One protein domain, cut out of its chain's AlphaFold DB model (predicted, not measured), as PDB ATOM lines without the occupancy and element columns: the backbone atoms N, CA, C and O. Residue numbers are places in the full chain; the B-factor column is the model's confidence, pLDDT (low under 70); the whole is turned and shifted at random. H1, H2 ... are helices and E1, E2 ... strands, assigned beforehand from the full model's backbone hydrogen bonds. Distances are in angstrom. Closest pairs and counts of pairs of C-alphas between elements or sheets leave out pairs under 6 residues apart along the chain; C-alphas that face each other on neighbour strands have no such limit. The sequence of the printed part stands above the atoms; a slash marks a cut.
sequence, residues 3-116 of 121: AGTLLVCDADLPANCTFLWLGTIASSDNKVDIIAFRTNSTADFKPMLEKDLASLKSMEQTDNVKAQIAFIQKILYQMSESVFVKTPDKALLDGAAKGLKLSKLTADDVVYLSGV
ATOM      1  N   ALA A   3     -44.527 -27.372 107.902       72.31
ATOM      2  CA  ALA A   3     -43.136 -27.189 108.294       72.31
ATOM      3  C   ALA A   3     -43.073 -26.978 109.808       72.31
ATOM      4  O   ALA A   3     -43.752 -26.099 110.334       72.31
ATOM      5  N   GLY A   4     -42.275 -27.774 110.508       82.31
ATOM      6  CA  GLY A   4     -42.065 -27.658 111.946       82.31
ATOM      7  C   GLY A   4     -40.588 -27.673 112.303       82.31
ATOM      8  O   GLY A   4     -39.731 -27.990 111.477       82.31
ATOM      9  N   THR A   5     -40.296 -27.351 113.553       86.81
ATOM     10  CA  THR A   5     -38.951 -27.437 114.109       86.81
ATOM     11  C   THR A   5     -39.023 -28.132 115.459       86.81
ATOM     12  O   THR A   5     -39.793 -27.732 116.326       86.81
ATOM     13  N   LEU A   6     -38.249 -29.199 115.627       87.75
ATOM     14  CA  LEU A   6     -38.098 -29.916 116.883       87.75
ATOM     15  C   LEU A   6     -36.798 -29.454 117.543       87.75
ATOM     16  O   LEU A   6     -35.713 -29.716 117.024       87.75
ATOM     17  N   LEU A   7     -36.919 -28.746 118.661       89.81
ATOM     18  CA  LEU A   7     -35.794 -28.388 119.519       89.81
ATOM     19  C   LEU A   7     -35.576 -29.515 120.526       89.81
ATOM     20  O   LEU A   7     -36.549 -29.975 121.121       89.81
ATOM     21  N   VAL A   8     -34.337 -29.957 120.710       90.00
ATOM     22  CA  VAL A   8     -34.007 -31.155 121.491       90.00
ATOM     23  C   VAL A   8     -32.889 -30.874 122.490       90.00
ATOM     24  O   VAL A   8     -31.912 -30.211 122.154       90.00
ATOM     25  N   CYS A   9     -33.008 -31.394 123.708       89.06
ATOM     26  CA  CYS A   9     -31.921 -31.430 124.683       89.06
ATOM     27  C   CYS A   9     -30.903 -32.526 124.323       89.06
ATOM     28  O   CYS A   9     -31.265 -33.693 124.197       89.06
ATOM     29  N   ASP A  10     -29.631 -32.156 124.183       87.69
ATOM     30  CA  ASP A  10     -28.506 -33.080 124.011       87.69
ATOM     31  C   ASP A  10     -27.245 -32.492 124.665       87.69
ATOM     32  O   ASP A  10     -26.463 -31.760 124.050       87.69
ATOM     33  N   ALA A  11     -27.054 -32.790 125.951       85.12
ATOM     34  CA  ALA A  11     -25.915 -32.303 126.729       85.12
ATOM     35  C   ALA A  11     -24.554 -32.801 126.199       85.12
ATOM     36  O   ALA A  11     -23.538 -32.142 126.427       85.12
ATOM     37  N   ASP A  12     -24.545 -33.904 125.447       83.62
ATOM     38  CA  ASP A  12     -23.343 -34.583 124.964       83.62
ATOM     39  C   ASP A  12     -22.992 -34.210 123.513       83.62
ATOM     40  O   ASP A  12     -22.142 -34.851 122.885       83.62
ATOM     41  N   LEU A  13     -23.600 -33.139 122.975       81.12
ATOM     42  CA  LEU A  13     -23.324 -32.645 121.626       81.12
ATOM     43  C   LEU A  13     -21.811 -32.555 121.364       81.12
ATOM     44  O   LEU A  13     -21.104 -31.868 122.108       81.12
ATOM     45  N   PRO A  14     -21.287 -33.132 120.268       72.25
ATOM     46  CA  PRO A  14     -19.847 -33.323 120.077       72.25
ATOM     47  C   PRO A  14     -19.033 -32.035 119.819       72.25
ATOM     48  O   PRO A  14     -17.822 -32.114 119.634       72.25
ATOM     49  N   ALA A  15     -19.653 -30.847 119.773       69.75
ATOM     50  CA  ALA A  15     -19.148 -29.764 118.929       69.75
ATOM     51  C   ALA A  15     -19.000 -28.342 119.517       69.75
ATOM     52  O   ALA A  15     -19.277 -27.436 118.776       69.75
ATOM     53  N   ASN A  16     -18.555 -28.035 120.738       75.12
ATOM     54  CA  ASN A  16     -18.355 -26.664 121.309       75.12
ATOM     55  C   ASN A  16     -19.413 -25.544 121.093       75.12
ATOM     56  O   ASN A  16     -19.266 -24.466 121.662       75.12
ATOM     57  N   CYS A  17     -20.476 -25.772 120.335       76.69
ATOM     58  CA  CYS A  17     -21.520 -24.830 120.002       76.69
ATOM     59  C   CYS A  17     -22.693 -24.992 120.964       76.69
ATOM     60  O   CYS A  17     -22.950 -26.077 121.491       76.69
ATOM     61  N   THR A  18     -23.418 -23.897 121.169       86.31
ATOM     62  CA  THR A  18     -24.633 -23.845 121.983       86.31
ATOM     63  C   THR A  18     -25.718 -24.779 121.433       86.31
ATOM     64  O   THR A  18     -26.397 -25.462 122.199       86.31
ATOM     65  N   PHE A  19     -25.856 -24.845 120.106       87.56
ATOM     66  CA  PHE A  19     -26.815 -25.700 119.407       87.56
ATOM     67  C   PHE A  19     -26.295 -26.117 118.023       87.56
ATOM     68  O   PHE A  19     -25.376 -25.497 117.486       87.56
ATOM     69  N   LEU A  20     -26.890 -27.160 117.439       85.12
ATOM     70  CA  LEU A  20     -26.539 -27.697 116.124       85.12
ATOM     71  C   LEU A  20     -27.793 -28.128 115.353       85.12
ATOM     72  O   LEU A  20     -28.679 -28.782 115.904       85.12
ATOM     73  N   TRP A  21     -27.847 -27.811 114.056       84.06
ATOM     74  CA  TRP A  21     -28.832 -28.408 113.153       84.06
ATOM     75  C   TRP A  21     -28.393 -29.832 112.791       84.06
ATOM     76  O   TRP A  21     -27.347 -30.028 112.178       84.06
ATOM     77  N   LEU A  22     -29.199 -30.823 113.169       80.06
ATOM     78  CA  LEU A  22     -28.866 -32.243 113.013       80.06
ATOM     79  C   LEU A  22     -29.468 -32.878 111.764       80.06
ATOM     80  O   LEU A  22     -28.975 -33.896 111.285       80.06
ATOM     81  N   GLY A  23     -30.516 -32.273 111.215       82.94
ATOM     82  CA  GLY A  23     -31.099 -32.685 109.949       82.94
ATOM     83  C   GLY A  23     -32.585 -32.384 109.865       82.94
ATOM     84  O   GLY A  23     -33.129 -31.578 110.620       82.94
ATOM     85  N   THR A  24     -33.239 -33.047 108.922       85.12
ATOM     86  CA  THR A  24     -34.661 -32.870 108.639       85.12
ATOM     87  C   THR A  24     -35.321 -34.241 108.536       85.12
ATOM     88  O   THR A  24     -34.872 -35.089 107.766       85.12
ATOM     89  N   ILE A  25     -36.422 -34.443 109.262       81.00
ATOM     90  CA  ILE A  25     -37.355 -35.550 109.036       81.00
ATOM     91  C   ILE A  25     -38.414 -35.062 108.053       81.00
ATOM     92  O   ILE A  25     -39.095 -34.071 108.314       81.00
ATOM     93  N   ALA A  26     -38.564 -35.745 106.920       79.50
ATOM     94  CA  ALA A  26     -39.543 -35.389 105.902       79.50
ATOM     95  C   ALA A  26     -40.459 -36.571 105.562       79.50
ATOM     96  O   ALA A  26     -40.015 -37.716 105.486       79.50
ATOM     97  N   SER A  27     -41.733 -36.271 105.326       70.69
ATOM     98  CA  SER A  27     -42.719 -37.134 104.674       70.69
ATOM     99  C   SER A  27     -43.358 -36.382 103.500       70.69
ATOM    100  O   SER A  27     -43.022 -35.224 103.251       70.69
ATOM    101  N   SER A  28     -44.284 -37.020 102.774       71.81
ATOM    102  CA  SER A  28     -45.024 -36.396 101.662       71.81
ATOM    103  C   SER A  28     -45.641 -35.044 102.034       71.81
ATOM    104  O   SER A  28     -45.628 -34.116 101.229       71.81
ATOM    105  N   ASP A  29     -46.127 -34.919 103.270       70.50
ATOM    106  CA  ASP A  29     -46.931 -33.778 103.712       70.50
ATOM    107  C   ASP A  29     -46.252 -32.916 104.781       70.50
ATOM    108  O   ASP A  29     -46.690 -31.785 105.022       70.50
ATOM    109  N   ASN A  30     -45.165 -33.409 105.388       70.94
ATOM    110  CA  ASN A  30     -44.520 -32.790 106.543       70.94
ATOM    111  C   ASN A  30     -43.008 -32.662 106.355       70.94
ATOM    112  O   ASN A  30     -42.343 -33.577 105.878       70.94
ATOM    113  N   LYS A  31     -42.449 -31.553 106.832       82.06
ATOM    114  CA  LYS A  31     -41.011 -31.349 106.992       82.06
ATOM    115  C   LYS A  31     -40.741 -30.848 108.408       82.06
ATOM    116  O   LYS A  31     -41.283 -29.821 108.801       82.06
ATOM    117  N   VAL A  32     -39.920 -31.556 109.172       83.06
ATOM    118  CA  VAL A  32     -39.540 -31.176 110.534       83.06
ATOM    119  C   VAL A  32     -38.028 -31.061 110.617       83.06
ATOM    120  O   VAL A  32     -37.322 -32.054 110.468       83.06
ATOM    121  N   ASP A  33     -37.533 -29.850 110.851       86.69
ATOM    122  CA  ASP A  33     -36.112 -29.612 111.103       86.69
ATOM    123  C   ASP A  33     -35.785 -29.934 112.567       86.69
ATOM    124  O   ASP A  33     -36.556 -29.587 113.459       86.69
ATOM    125  N   ILE A  34     -34.661 -30.603 112.828       86.88
ATOM    126  CA  ILE A  34     -34.226 -30.975 114.181       86.88
ATOM    127  C   ILE A  34     -33.029 -30.126 114.583       86.88
ATOM    128  O   ILE A  34     -31.976 -30.191 113.947       86.88
ATOM    129  N   ILE A  35     -33.163 -29.392 115.678       89.06
ATOM    130  CA  ILE A  35     -32.084 -28.607 116.273       89.06
ATOM    131  C   ILE A  35     -31.846 -29.159 117.672       89.06
ATOM    132  O   ILE A  35     -32.777 -29.155 118.474       89.06
ATOM    133  N   ALA A  36     -30.631 -29.603 117.993       89.12
ATOM    134  CA  ALA A  36     -30.302 -29.926 119.381       89.12
ATOM    135  C   ALA A  36     -29.509 -28.812 120.040       89.12
ATOM    136  O   ALA A  36     -28.701 -28.138 119.402       89.12
ATOM    137  N   PHE A  37     -29.741 -28.665 121.335       91.38
ATOM    138  CA  PHE A  37     -29.114 -27.710 122.224       91.38
ATOM    139  C   PHE A  37     -28.295 -28.458 123.255       91.38
ATOM    140  O   PHE A  37     -28.743 -29.465 123.804       91.38
ATOM    141  N   ARG A  38     -27.119 -27.916 123.569       90.69
ATOM    142  CA  ARG A  38     -26.221 -28.472 124.578       90.69
ATOM    143  C   ARG A  38     -26.713 -28.141 125.986       90.69
ATOM    144  O   ARG A  38     -26.138 -27.311 126.683       90.69
ATOM    145  N   THR A  39     -27.814 -28.766 126.376       90.62
ATOM    146  CA  THR A  39     -28.473 -28.625 127.676       90.62
ATOM    147  C   THR A  39     -29.292 -29.884 127.973       90.62
ATOM    148  O   THR A  39     -29.626 -30.649 127.071       90.62
ATOM    149  N   ASN A  40     -29.623 -30.087 129.245       89.56
ATOM    150  CA  ASN A  40     -30.574 -31.076 129.742       89.56
ATOM    151  C   ASN A  40     -31.964 -30.477 130.042       89.56
ATOM    152  O   ASN A  40     -32.813 -31.174 130.589       89.56
ATOM    153  N   SER A  41     -32.183 -29.193 129.743       89.81
ATOM    154  CA  SER A  41     -33.408 -28.474 130.088       89.81
ATOM    155  C   SER A  41     -33.938 -27.665 128.909       89.81
ATOM    156  O   SER A  41     -33.257 -26.799 128.359       89.81
ATOM    157  N   THR A  42     -35.204 -27.887 128.559       88.44
ATOM    158  CA  THR A  42     -35.903 -27.113 127.518       88.44
ATOM    159  C   THR A  42     -36.083 -25.642 127.899       88.44
ATOM    160  O   THR A  42     -36.193 -24.782 127.023       88.44
ATOM    161  N   ALA A  43     -36.045 -25.323 129.200       89.38
ATOM    162  CA  ALA A  43     -36.088 -23.949 129.696       89.38
ATOM    163  C   ALA A  43     -34.856 -23.128 129.274       89.38
ATOM    164  O   ALA A  43     -34.935 -21.900 129.204       89.38
ATOM    165  N   ASP A  44     -33.747 -23.792 128.934       91.06
ATOM    166  CA  ASP A  44     -32.498 -23.122 128.573       91.06
ATOM    167  C   ASP A  44     -32.445 -22.699 127.101       91.06
ATOM    168  O   ASP A  44     -31.645 -21.835 126.744       91.06
ATOM    169  N   PHE A  45     -33.311 -23.237 126.233       91.00
ATOM    170  CA  PHE A  45     -33.260 -22.956 124.791       91.00
ATOM    171  C   PHE A  45     -33.359 -21.458 124.493       91.00
ATOM    172  O   PHE A  45     -32.555 -20.906 123.743       91.00
ATOM    173  N   LYS A  46     -34.328 -20.779 125.114       90.88
ATOM    174  CA  LYS A  46     -34.544 -19.342 124.922       90.88
ATOM    175  C   LYS A  46     -33.357 -18.495 125.409       90.88
ATOM    176  O   LYS A  46     -32.826 -17.747 124.587       90.88
ATOM    177  N   PRO A  47     -32.896 -18.593 126.672       93.12
ATOM    178  CA  PRO A  47     -31.768 -17.786 127.138       93.12
ATOM    179  C   PRO A  47     -30.466 -18.090 126.380       93.12
ATOM    180  O   PRO A  47     -29.678 -17.176 126.136       93.12
ATOM    181  N   MET A  48     -30.248 -19.339 125.950       93.44
ATOM    182  CA  MET A  48     -29.127 -19.708 125.078       93.44
ATOM    183  C   MET A  48     -29.176 -18.961 123.736       93.44
ATOM    184  O   MET A  48     -28.204 -18.310 123.355       93.44
ATOM    185  N   LEU A  49     -30.324 -18.990 123.052       92.69
ATOM    186  CA  LEU A  49     -30.527 -18.288 121.782       92.69
ATOM    187  C   LEU A  49     -30.406 -16.766 121.928       92.69
ATOM    188  O   LEU A  49     -29.808 -16.112 121.078       92.69
ATOM    189  N   GLU A  50     -30.948 -16.181 122.998       94.25
ATOM    190  CA  GLU A  50     -30.844 -14.741 123.264       94.25
ATOM    191  C   GLU A  50     -29.391 -14.305 123.499       94.25
ATOM    192  O   GLU A  50     -28.961 -13.267 122.982       94.25
ATOM    193  N   LYS A  51     -28.608 -15.121 124.215       94.06
ATOM    194  CA  LYS A  51     -27.174 -14.893 124.430       94.06
ATOM    195  C   LYS A  51     -26.376 -14.971 123.126       94.06
ATOM    196  O   LYS A  51     -25.545 -14.095 122.862       94.06
ATOM    197  N   ASP A  52     -26.632 -15.986 122.305       92.06
ATOM    198  CA  ASP A  52     -25.975 -16.144 121.005       92.06
ATOM    199  C   ASP A  52     -26.343 -14.986 120.065       92.06
ATOM    200  O   ASP A  52     -25.475 -14.401 119.417       92.06
ATOM    201  N   LEU A  53     -27.615 -14.571 120.059       93.62
ATOM    202  CA  LEU A  53     -28.097 -13.433 119.279       93.62
ATOM    203  C   LEU A  53     -27.402 -12.124 119.673       93.62
ATOM    204  O   LEU A  53     -27.016 -11.348 118.798       93.62
ATOM    205  N   ALA A  54     -27.247 -11.863 120.974       94.94
ATOM    206  CA  ALA A  54     -26.530 -10.687 121.464       94.94
ATOM    207  C   ALA A  54     -25.059 -10.698 121.017       94.94
ATOM    208  O   ALA A  54     -24.550  -9.681 120.544       94.94
ATOM    209  N   SER A  55     -24.411 -11.865 121.088       93.25
ATOM    210  CA  SER A  55     -23.022 -12.046 120.655       93.25
ATOM    211  C   SER A  55     -22.871 -11.790 119.152       93.25
ATOM    212  O   SER A  55     -22.056 -10.962 118.749       93.25
ATOM    213  N   LEU A  56     -23.719 -12.398 118.318       92.81
ATOM    214  CA  LEU A  56     -23.688 -12.231 116.859       92.81
ATOM    215  C   LEU A  56     -23.939 -10.784 116.415       92.81
ATOM    216  O   LEU A  56     -23.329 -10.316 115.456       92.81
ATOM    217  N   LYS A  57     -24.801 -10.043 117.121       92.88
ATOM    218  CA  LYS A  57     -25.041  -8.617 116.843       92.88
ATOM    219  C   LYS A  57     -23.823  -7.731 117.110       92.88
ATOM    220  O   LYS A  57     -23.745  -6.647 116.544       92.88
ATOM    221  N   SER A  58     -22.895  -8.172 117.960       94.31
ATOM    222  CA  SER A  58     -21.651  -7.447 118.250       94.31
ATOM    223  C   SER A  58     -20.503  -7.777 117.286       94.31
ATOM    224  O   SER A  58     -19.491  -7.082 117.276       94.31
ATOM    225  N   MET A  59     -20.653  -8.826 116.471       93.50
ATOM    226  CA  MET A  59     -19.660  -9.243 115.481       93.50
ATOM    227  C   MET A  59     -19.749  -8.408 114.199       93.50
ATOM    228  O   MET A  59     -20.733  -7.709 113.942       93.50
ATOM    229  N   GLU A  60     -18.731  -8.522 113.346       95.81
ATOM    230  CA  GLU A  60     -18.773  -7.973 111.992       95.81
ATOM    231  C   GLU A  60     -19.947  -8.571 111.196       95.81
ATOM    232  O   GLU A  60     -20.133  -9.790 111.129       95.81
ATOM    233  N   GLN A  61     -20.745  -7.702 110.572       95.81
ATOM    234  CA  GLN A  61     -22.002  -8.070 109.916       95.81
ATOM    235  C   GLN A  61     -21.789  -8.617 108.497       95.81
ATOM    236  O   GLN A  61     -22.268  -8.057 107.507       95.81
ATOM    237  N   THR A  62     -21.088  -9.747 108.420       96.19
ATOM    238  CA  THR A  62     -20.973 -10.571 107.209       96.19
ATOM    239  C   THR A  62     -22.313 -11.229 106.865       96.19
ATOM    240  O   THR A  62     -23.190 -11.373 107.720       96.19
ATOM    241  N   ASP A  63     -22.481 -11.682 105.622       95.38
ATOM    242  CA  ASP A  63     -23.727 -12.336 105.194       95.38
ATOM    243  C   ASP A  63     -24.027 -13.613 105.993       95.38
ATOM    244  O   ASP A  63     -25.183 -13.892 106.313       95.38
ATOM    245  N   ASN A  64     -22.986 -14.340 106.410       90.94
ATOM    246  CA  ASN A  64     -23.126 -15.509 107.274       90.94
ATOM    247  C   ASN A  64     -23.645 -15.137 108.676       90.94
ATOM    248  O   ASN A  64     -24.558 -15.782 109.188       90.94
ATOM    249  N   VAL A  65     -23.110 -14.073 109.288       90.12
ATOM    250  CA  VAL A  65     -23.573 -13.593 110.605       90.12
ATOM    251  C   VAL A  65     -25.028 -13.127 110.522       90.12
ATOM    252  O   VAL A  65     -25.840 -13.498 111.369       90.12
ATOM    253  N   LYS A  66     -25.401 -12.399 109.463       91.94
ATOM    254  CA  LYS A  66     -26.794 -11.981 109.230       91.94
ATOM    255  C   LYS A  66     -27.736 -13.175 109.076       91.94
ATOM    256  O   LYS A  66     -28.825 -13.160 109.648       91.94
ATOM    257  N   ALA A  67     -27.322 -14.210 108.344       89.56
ATOM    258  CA  ALA A  67     -28.112 -15.427 108.183       89.56
ATOM    259  C   ALA A  67     -28.332 -16.152 109.525       89.56
ATOM    260  O   ALA A  67     -29.450 -16.575 109.816       89.56
ATOM    261  N   GLN A  68     -27.300 -16.235 110.372       87.38
ATOM    262  CA  GLN A  68     -27.407 -16.821 111.714       87.38
ATOM    263  C   GLN A  68     -28.316 -16.000 112.637       87.38
ATOM    264  O   GLN A  68     -29.169 -16.563 113.321       87.38
ATOM    265  N   ILE A  69     -28.196 -14.668 112.611       91.50
ATOM    266  CA  ILE A  69     -29.090 -13.759 113.343       91.50
ATOM    267  C   ILE A  69     -30.544 -13.984 112.915       91.50
ATOM    268  O   ILE A  69     -31.404 -14.191 113.770       91.50
ATOM    269  N   ALA A  70     -30.815 -13.997 111.606       90.69
ATOM    270  CA  ALA A  70     -32.158 -14.198 111.069       90.69
ATOM    271  C   ALA A  70     -32.735 -15.565 111.464       90.69
ATOM    272  O   ALA A  70     -33.911 -15.668 111.818       90.69
ATOM    273  N   PHE A  71     -31.903 -16.608 111.452       88.75
ATOM    274  CA  PHE A  71     -32.283 -17.935 111.919       88.75
ATOM    275  C   PHE A  71     -32.681 -17.927 113.399       88.75
ATOM    276  O   PHE A  71     -33.789 -18.344 113.731       88.75
ATOM    277  N   ILE A  72     -31.829 -17.401 114.285       90.25
ATOM    278  CA  ILE A  72     -32.108 -17.362 115.727       90.25
ATOM    279  C   ILE A  72     -33.360 -16.529 116.020       90.25
ATOM    280  O   ILE A  72     -34.216 -16.953 116.794       90.25
ATOM    281  N   GLN A  73     -33.514 -15.374 115.365       90.62
ATOM    282  CA  GLN A  73     -34.709 -14.538 115.503       90.62
ATOM    283  C   GLN A  73     -35.979 -15.270 115.069       90.62
ATOM    284  O   GLN A  73     -36.999 -15.163 115.746       90.62
ATOM    285  N   LYS A  74     -35.920 -16.041 113.976       86.69
ATOM    286  CA  LYS A  74     -37.041 -16.871 113.528       86.69
ATOM    287  C   LYS A  74     -37.419 -17.917 114.578       86.69
ATOM    288  O   LYS A  74     -38.603 -18.048 114.873       86.69
ATOM    289  N   ILE A  75     -36.448 -18.631 115.152       85.81
ATOM    290  CA  ILE A  75     -36.723 -19.634 116.194       85.81
ATOM    291  C   ILE A  75     -37.318 -18.970 117.440       85.81
ATOM    292  O   ILE A  75     -38.355 -19.414 117.924       85.81
ATOM    293  N   LEU A  76     -36.730 -17.868 117.919       87.75
ATOM    294  CA  LEU A  76     -37.248 -17.119 119.070       87.75
ATOM    295  C   LEU A  76     -38.686 -16.630 118.845       87.75
ATOM    296  O   LEU A  76     -39.516 -16.747 119.744       87.75
ATOM    297  N   TYR A  77     -38.994 -16.143 117.639       85.50
ATOM    298  CA  TYR A  77     -40.351 -15.758 117.251       85.50
ATOM    299  C   TYR A  77     -41.313 -16.956 117.267       85.50
ATOM    300  O   TYR A  77     -42.402 -16.882 117.826       85.50
ATOM    301  N   GLN A  78     -40.904 -18.101 116.714       80.50
ATOM    302  CA  GLN A  78     -41.717 -19.320 116.748       80.50
ATOM    303  C   GLN A  78     -41.950 -19.826 118.180       80.50
ATOM    304  O   GLN A  78     -43.032 -20.339 118.471       80.50
ATOM    305  N   MET A  79     -40.974 -19.663 119.080       80.56
ATOM    306  CA  MET A  79     -41.118 -19.977 120.505       80.56
ATOM    307  C   MET A  79     -42.089 -19.026 121.220       80.56
ATOM    308  O   MET A  79     -42.809 -19.478 122.106       80.56
ATOM    309  N   SER A  80     -42.135 -17.737 120.857       78.00
ATOM    310  CA  SER A  80     -43.060 -16.766 121.468       78.00
ATOM    311  C   SER A  80     -44.491 -16.862 120.937       78.00
ATOM    312  O   SER A  80     -45.431 -16.619 121.685       78.00
ATOM    313  N   GLU A  81     -44.656 -17.216 119.662       66.56
ATOM    314  CA  GLU A  81     -45.955 -17.293 118.976       66.56
ATOM    315  C   GLU A  81     -46.626 -18.665 119.085       66.56
ATOM    316  O   GLU A  81     -47.768 -18.836 118.654       66.56
ATOM    317  N   SER A  82     -45.939 -19.678 119.622       55.41
ATOM    318  CA  SER A  82     -46.509 -21.021 119.749       55.41
ATOM    319  C   SER A  82     -47.600 -21.051 120.822       55.41
ATOM    320  O   SER A  82     -47.389 -21.480 121.949       55.41
ATOM    321  N   VAL A  83     -48.820 -20.683 120.418       47.44
ATOM    322  CA  VAL A  83     -50.082 -20.928 121.140       47.44
ATOM    323  C   VAL A  83     -50.334 -22.437 121.326       47.44
ATOM    324  O   VAL A  83     -51.160 -22.849 122.135       47.44
ATOM    325  N   PHE A  84     -49.584 -23.287 120.615       47.47
ATOM    326  CA  PHE A  84     -49.665 -24.738 120.698       47.47
ATOM    327  C   PHE A  84     -48.262 -25.337 120.831       47.47
ATOM    328  O   PHE A  84     -47.640 -25.686 119.828       47.47
ATOM    329  N   VAL A  85     -47.784 -25.517 122.067       52.91
ATOM    330  CA  VAL A  85     -46.797 -26.569 122.355       52.91
ATOM    331  C   VAL A  85     -47.509 -27.886 122.060       52.91
ATOM    332  O   VAL A  85     -48.223 -28.434 122.898       52.91
ATOM    333  N   LYS A  86     -47.439 -28.344 120.810       62.16
ATOM    334  CA  LYS A  86     -48.016 -29.632 120.438       62.16
ATOM    335  C   LYS A  86     -47.108 -30.695 121.023       62.16
ATOM    336  O   LYS A  86     -45.920 -30.702 120.714       62.16
ATOM    337  N   THR A  87     -47.660 -31.597 121.827       68.56
ATOM    338  CA  THR A  87     -46.951 -32.821 122.196       68.56
ATOM    339  C   THR A  87     -46.546 -33.523 120.896       68.56
ATOM    340  O   THR A  87     -47.428 -33.846 120.093       68.56
ATOM    341  N   PRO A  88     -45.242 -33.680 120.613       72.88
ATOM    342  CA  PRO A  88     -44.806 -34.355 119.403       72.88
ATOM    343  C   PRO A  88     -45.286 -35.807 119.427       72.88
ATOM    344  O   PRO A  88     -45.298 -36.453 120.475       72.88
ATOM    345  N   ASP A  89     -45.695 -36.317 118.264       75.06
ATOM    346  CA  ASP A  89     -46.070 -37.723 118.126       75.06
ATOM    347  C   ASP A  89     -44.868 -38.611 118.488       75.06
ATOM    348  O   ASP A  89     -43.719 -38.296 118.163       75.06
ATOM    349  N   LYS A  90     -45.136 -39.749 119.126       79.00
ATOM    350  CA  LYS A  90     -44.140 -40.769 119.441       79.00
ATOM    351  C   LYS A  90     -43.320 -41.170 118.213       79.00
ATOM    352  O   LYS A  90     -42.112 -41.319 118.329       79.00
ATOM    353  N   ALA A  91     -43.934 -41.274 117.032       78.38
ATOM    354  CA  ALA A  91     -43.201 -41.611 115.808       78.38
ATOM    355  C   ALA A  91     -42.142 -40.553 115.435       78.38
ATOM    356  O   ALA A  91     -41.067 -40.896 114.938       78.38
ATOM    357  N   LEU A  92     -42.426 -39.271 115.699       78.75
ATOM    358  CA  LEU A  92     -41.468 -38.183 115.497       78.75
ATOM    359  C   LEU A  92     -40.341 -38.250 116.535       78.75
ATOM    360  O   LEU A  92     -39.179 -38.105 116.165       78.75
ATOM    361  N   LEU A  93     -40.676 -38.510 117.803       81.75
ATOM    362  CA  LEU A  93     -39.698 -38.686 118.883       81.75
ATOM    363  C   LEU A  93     -38.762 -39.871 118.617       81.75
ATOM    364  O   LEU A  93     -37.549 -39.722 118.733       81.75
ATOM    365  N   ASP A  94     -39.300 -41.016 118.196       82.75
ATOM    366  CA  ASP A  94     -38.527 -42.216 117.858       82.75
ATOM    367  C   ASP A  94     -37.621 -41.962 116.636       82.75
ATOM    368  O   ASP A  94     -36.451 -42.358 116.615       82.75
ATOM    369  N   GLY A  95     -38.137 -41.254 115.624       79.12
ATOM    370  CA  GLY A  95     -37.365 -40.836 114.452       79.12
ATOM    371  C   GLY A  95     -36.221 -39.883 114.807       79.12
ATOM    372  O   GLY A  95     -35.096 -40.067 114.336       79.12
ATOM    373  N   ALA A  96     -36.488 -38.903 115.673       79.69
ATOM    374  CA  ALA A  96     -35.489 -37.964 116.163       79.69
ATOM    375  C   ALA A  96     -34.439 -38.671 117.029       79.69
ATOM    376  O   ALA A  96     -33.252 -38.535 116.751       79.69
ATOM    377  N   ALA A  97     -34.844 -39.504 117.994       81.31
ATOM    378  CA  ALA A  97     -33.932 -40.292 118.826       81.31
ATOM    379  C   ALA A  97     -32.959 -41.115 117.971       81.31
ATOM    380  O   ALA A  97     -31.746 -41.070 118.176       81.31
ATOM    381  N   LYS A  98     -33.476 -41.798 116.940       77.12
ATOM    382  CA  LYS A  98     -32.658 -42.574 116.002       77.12
ATOM    383  C   LYS A  98     -31.687 -41.697 115.210       77.12
ATOM    384  O   LYS A  98     -30.528 -42.077 115.050       77.12
ATOM    385  N   GLY A  99     -32.143 -40.543 114.717       70.19
ATOM    386  CA  GLY A  99     -31.302 -39.585 113.991       70.19
ATOM    387  C   GLY A  99     -30.181 -39.003 114.854       70.19
ATOM    388  O   GLY A  99     -29.067 -38.812 114.372       70.19
ATOM    389  N   LEU A 100     -30.460 -38.801 116.140       70.31
ATOM    390  CA  LEU A 100     -29.533 -38.253 117.130       70.31
ATOM    391  C   LEU A 100     -28.687 -39.316 117.839       70.31
ATOM    392  O   LEU A 100     -27.826 -38.976 118.638       70.31
ATOM    393  N   LYS A 101     -28.903 -40.605 117.540       74.62
ATOM    394  CA  LYS A 101     -28.286 -41.742 118.249       74.62
ATOM    395  C   LYS A 101     -28.530 -41.712 119.767       74.62
ATOM    396  O   LYS A 101     -27.733 -42.250 120.533       74.62
ATOM    397  N   LEU A 102     -29.643 -41.121 120.191       71.38
ATOM    398  CA  LEU A 102     -30.085 -41.106 121.579       71.38
ATOM    399  C   LEU A 102     -30.848 -42.400 121.880       71.38
ATOM    400  O   LEU A 102     -31.563 -42.932 121.028       71.38
ATOM    401  N   SER A 103     -30.706 -42.920 123.100       73.62
ATOM    402  CA  SER A 103     -31.395 -44.147 123.529       73.62
ATOM    403  C   SER A 103     -32.913 -43.962 123.615       73.62
ATOM    404  O   SER A 103     -33.666 -44.909 123.383       73.62
ATOM    405  N   LYS A 104     -33.364 -42.743 123.932       76.94
ATOM    406  CA  LYS A 104     -34.768 -42.338 123.975       76.94
ATOM    407  C   LYS A 104     -34.875 -40.815 123.900       76.94
ATOM    408  O   LYS A 104     -33.994 -40.119 124.389       76.94
ATOM    409  N   LEU A 105     -35.984 -40.328 123.348       81.44
ATOM    410  CA  LEU A 105     -36.433 -38.945 123.479       81.44
ATOM    411  C   LEU A 105     -37.825 -38.943 124.108       81.44
ATOM    412  O   LEU A 105     -38.691 -39.713 123.684       81.44
ATOM    413  N   THR A 106     -38.055 -38.111 125.115       82.56
ATOM    414  CA  THR A 106     -39.388 -37.900 125.688       82.56
ATOM    415  C   THR A 106     -39.916 -36.514 125.342       82.56
ATOM    416  O   THR A 106     -39.186 -35.668 124.832       82.56
ATOM    417  N   ALA A 107     -41.208 -36.284 125.586       79.12
ATOM    418  CA  ALA A 107     -41.818 -34.977 125.357       79.12
ATOM    419  C   ALA A 107     -41.205 -33.877 126.243       79.12
ATOM    420  O   ALA A 107     -41.220 -32.719 125.840       79.12
ATOM    421  N   ASP A 108     -40.640 -34.238 127.400       81.25
ATOM    422  CA  ASP A 108     -40.009 -33.294 128.328       81.25
ATOM    423  C   ASP A 108     -38.620 -32.843 127.845       81.25
ATOM    424  O   ASP A 108     -38.154 -31.767 128.217       81.25
ATOM    425  N   ASP A 109     -37.989 -33.627 126.965       83.31
ATOM    426  CA  ASP A 109     -36.660 -33.353 126.403       83.31
ATOM    427  C   ASP A 109     -36.717 -32.451 125.160       83.31
ATOM    428  O   ASP A 109     -35.688 -32.171 124.536       83.31
ATOM    429  N   VAL A 110     -37.921 -32.039 124.740       85.62
ATOM    430  CA  VAL A 110     -38.121 -31.348 123.466       85.62
ATOM    431  C   VAL A 110     -39.130 -30.216 123.511       85.62
ATOM    432  O   VAL A 110     -40.081 -30.202 124.284       85.62
ATOM    433  N   VAL A 111     -38.972 -29.294 122.566       85.44
ATOM    434  CA  VAL A 111     -39.994 -28.308 122.221       85.44
ATOM    435  C   VAL A 111     -40.306 -28.443 120.741       85.44
ATOM    436  O   VAL A 111     -39.433 -28.276 119.890       85.44
ATOM    437  N   TYR A 112     -41.564 -28.738 120.421       84.94
ATOM    438  CA  TYR A 112     -42.017 -28.823 119.040       84.94
ATOM    439  C   TYR A 112     -42.682 -27.520 118.603       84.94
ATOM    440  O   TYR A 112     -43.816 -27.212 118.974       84.94
ATOM    441  N   LEU A 113     -41.959 -26.760 117.789       83.25
ATOM    442  CA  LEU A 113     -42.416 -25.514 117.198       83.25
ATOM    443  C   LEU A 113     -43.134 -25.832 115.892       83.25
ATOM    444  O   LEU A 113     -42.517 -26.155 114.874       83.25
ATOM    445  N   SER A 114     -44.462 -25.765 115.910       71.50
ATOM    446  CA  SER A 114     -45.236 -25.932 114.685       71.50
ATOM    447  C   SER A 114     -45.192 -24.645 113.865       71.50
ATOM    448  O   SER A 114     -45.508 -23.575 114.384       71.50
ATOM    449  N   GLY A 115     -44.886 -24.732 112.572       58.41
ATOM    450  CA  GLY A 115     -45.310 -23.702 111.638       58.41
ATOM    451  C   GLY A 115     -46.824 -23.795 111.528       58.41
ATOM    452  O   GLY A 115     -47.350 -24.704 110.887       58.41
ATOM    453  N   VAL A 116     -47.539 -22.891 112.190       44.66
ATOM    454  CA  VAL A 116     -48.945 -22.660 111.874       44.66
ATOM    455  C   VAL A 116     -48.979 -22.278 110.392       44.66
ATOM    456  O   VAL A 116     -48.580 -21.178 110.018       44.66
TER     457      VAL A 116
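What this domain is: This is residues 3 to 116 of the 121 residues of an uncharacterized protein of Alphaproteobacteria bacterium (UniProt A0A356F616). A twisted four-stranded sheet is sandwiched in three layers, with the helical hairpin of H1 and H2 over one face and the single helix H3 over the other. The turn of the helical hairpin, at Glu 60, and the start of H3, at Lys 90, mark the longest extent. The printed part has 114 residues, with named elements in the order E1 E2 E3 H1 H2 H3 E4; the sheet E2 E3 E1 E4 is mixed, and so is the class, helices and strands. The whole is compact, with a radius of gyration of the C-alphas of 14.0 A and spans of 42 by 31 by 24 A.

How they stand to each other: Inner strand E1, residues 3 to 9, is parallel to E3, residues 30 to 37, with N 6 and O 33 2.8 A apart, within hydrogen-bond range. E2, residues 19 to 26, and E3 form an antiparallel hairpin, with N 20 and O 36 at 2.8 A. E4, residues 110 to 114, is antiparallel to E1, with N 7 and O 111 at 2.8 A. H1, residues 42 to 58, is on the sheet, across E1 at 73 degrees on the local plane; their closest C-alphas, Cys 9 and Thr 42, are 6.5 A apart. H2, residues 63 to 81, touches H1 at a shallow tilt of 34 degrees, only just short of steep, opposite ways; their closest C-alphas, Leu 53 and Ile 69, are 6.0 A apart. H3, residues 90 to 100, is on the face opposite H2, at a height over the sheet of 8.9 A. Every O i to N i+4 pair is within range in H2 and H3, and 11 of 13 in H1.

Where its parts are: E1 begins at C-alpha 3, (-43.136, -27.189, 108.294). E3 is 22.6 A long, H1 26.0 A and H2 26.6 A. E4 ends at C-alpha 114, (-45.236, -25.932, 114.685).

The domain as a whole: The C-alphas of Glu 60 and Lys 90, the two farthest apart, are 42.1 A apart. The printed part has no cut and no long link. The pLDDT is under 70 at residue 15, residues 81 to 87 and residues 115 to 116.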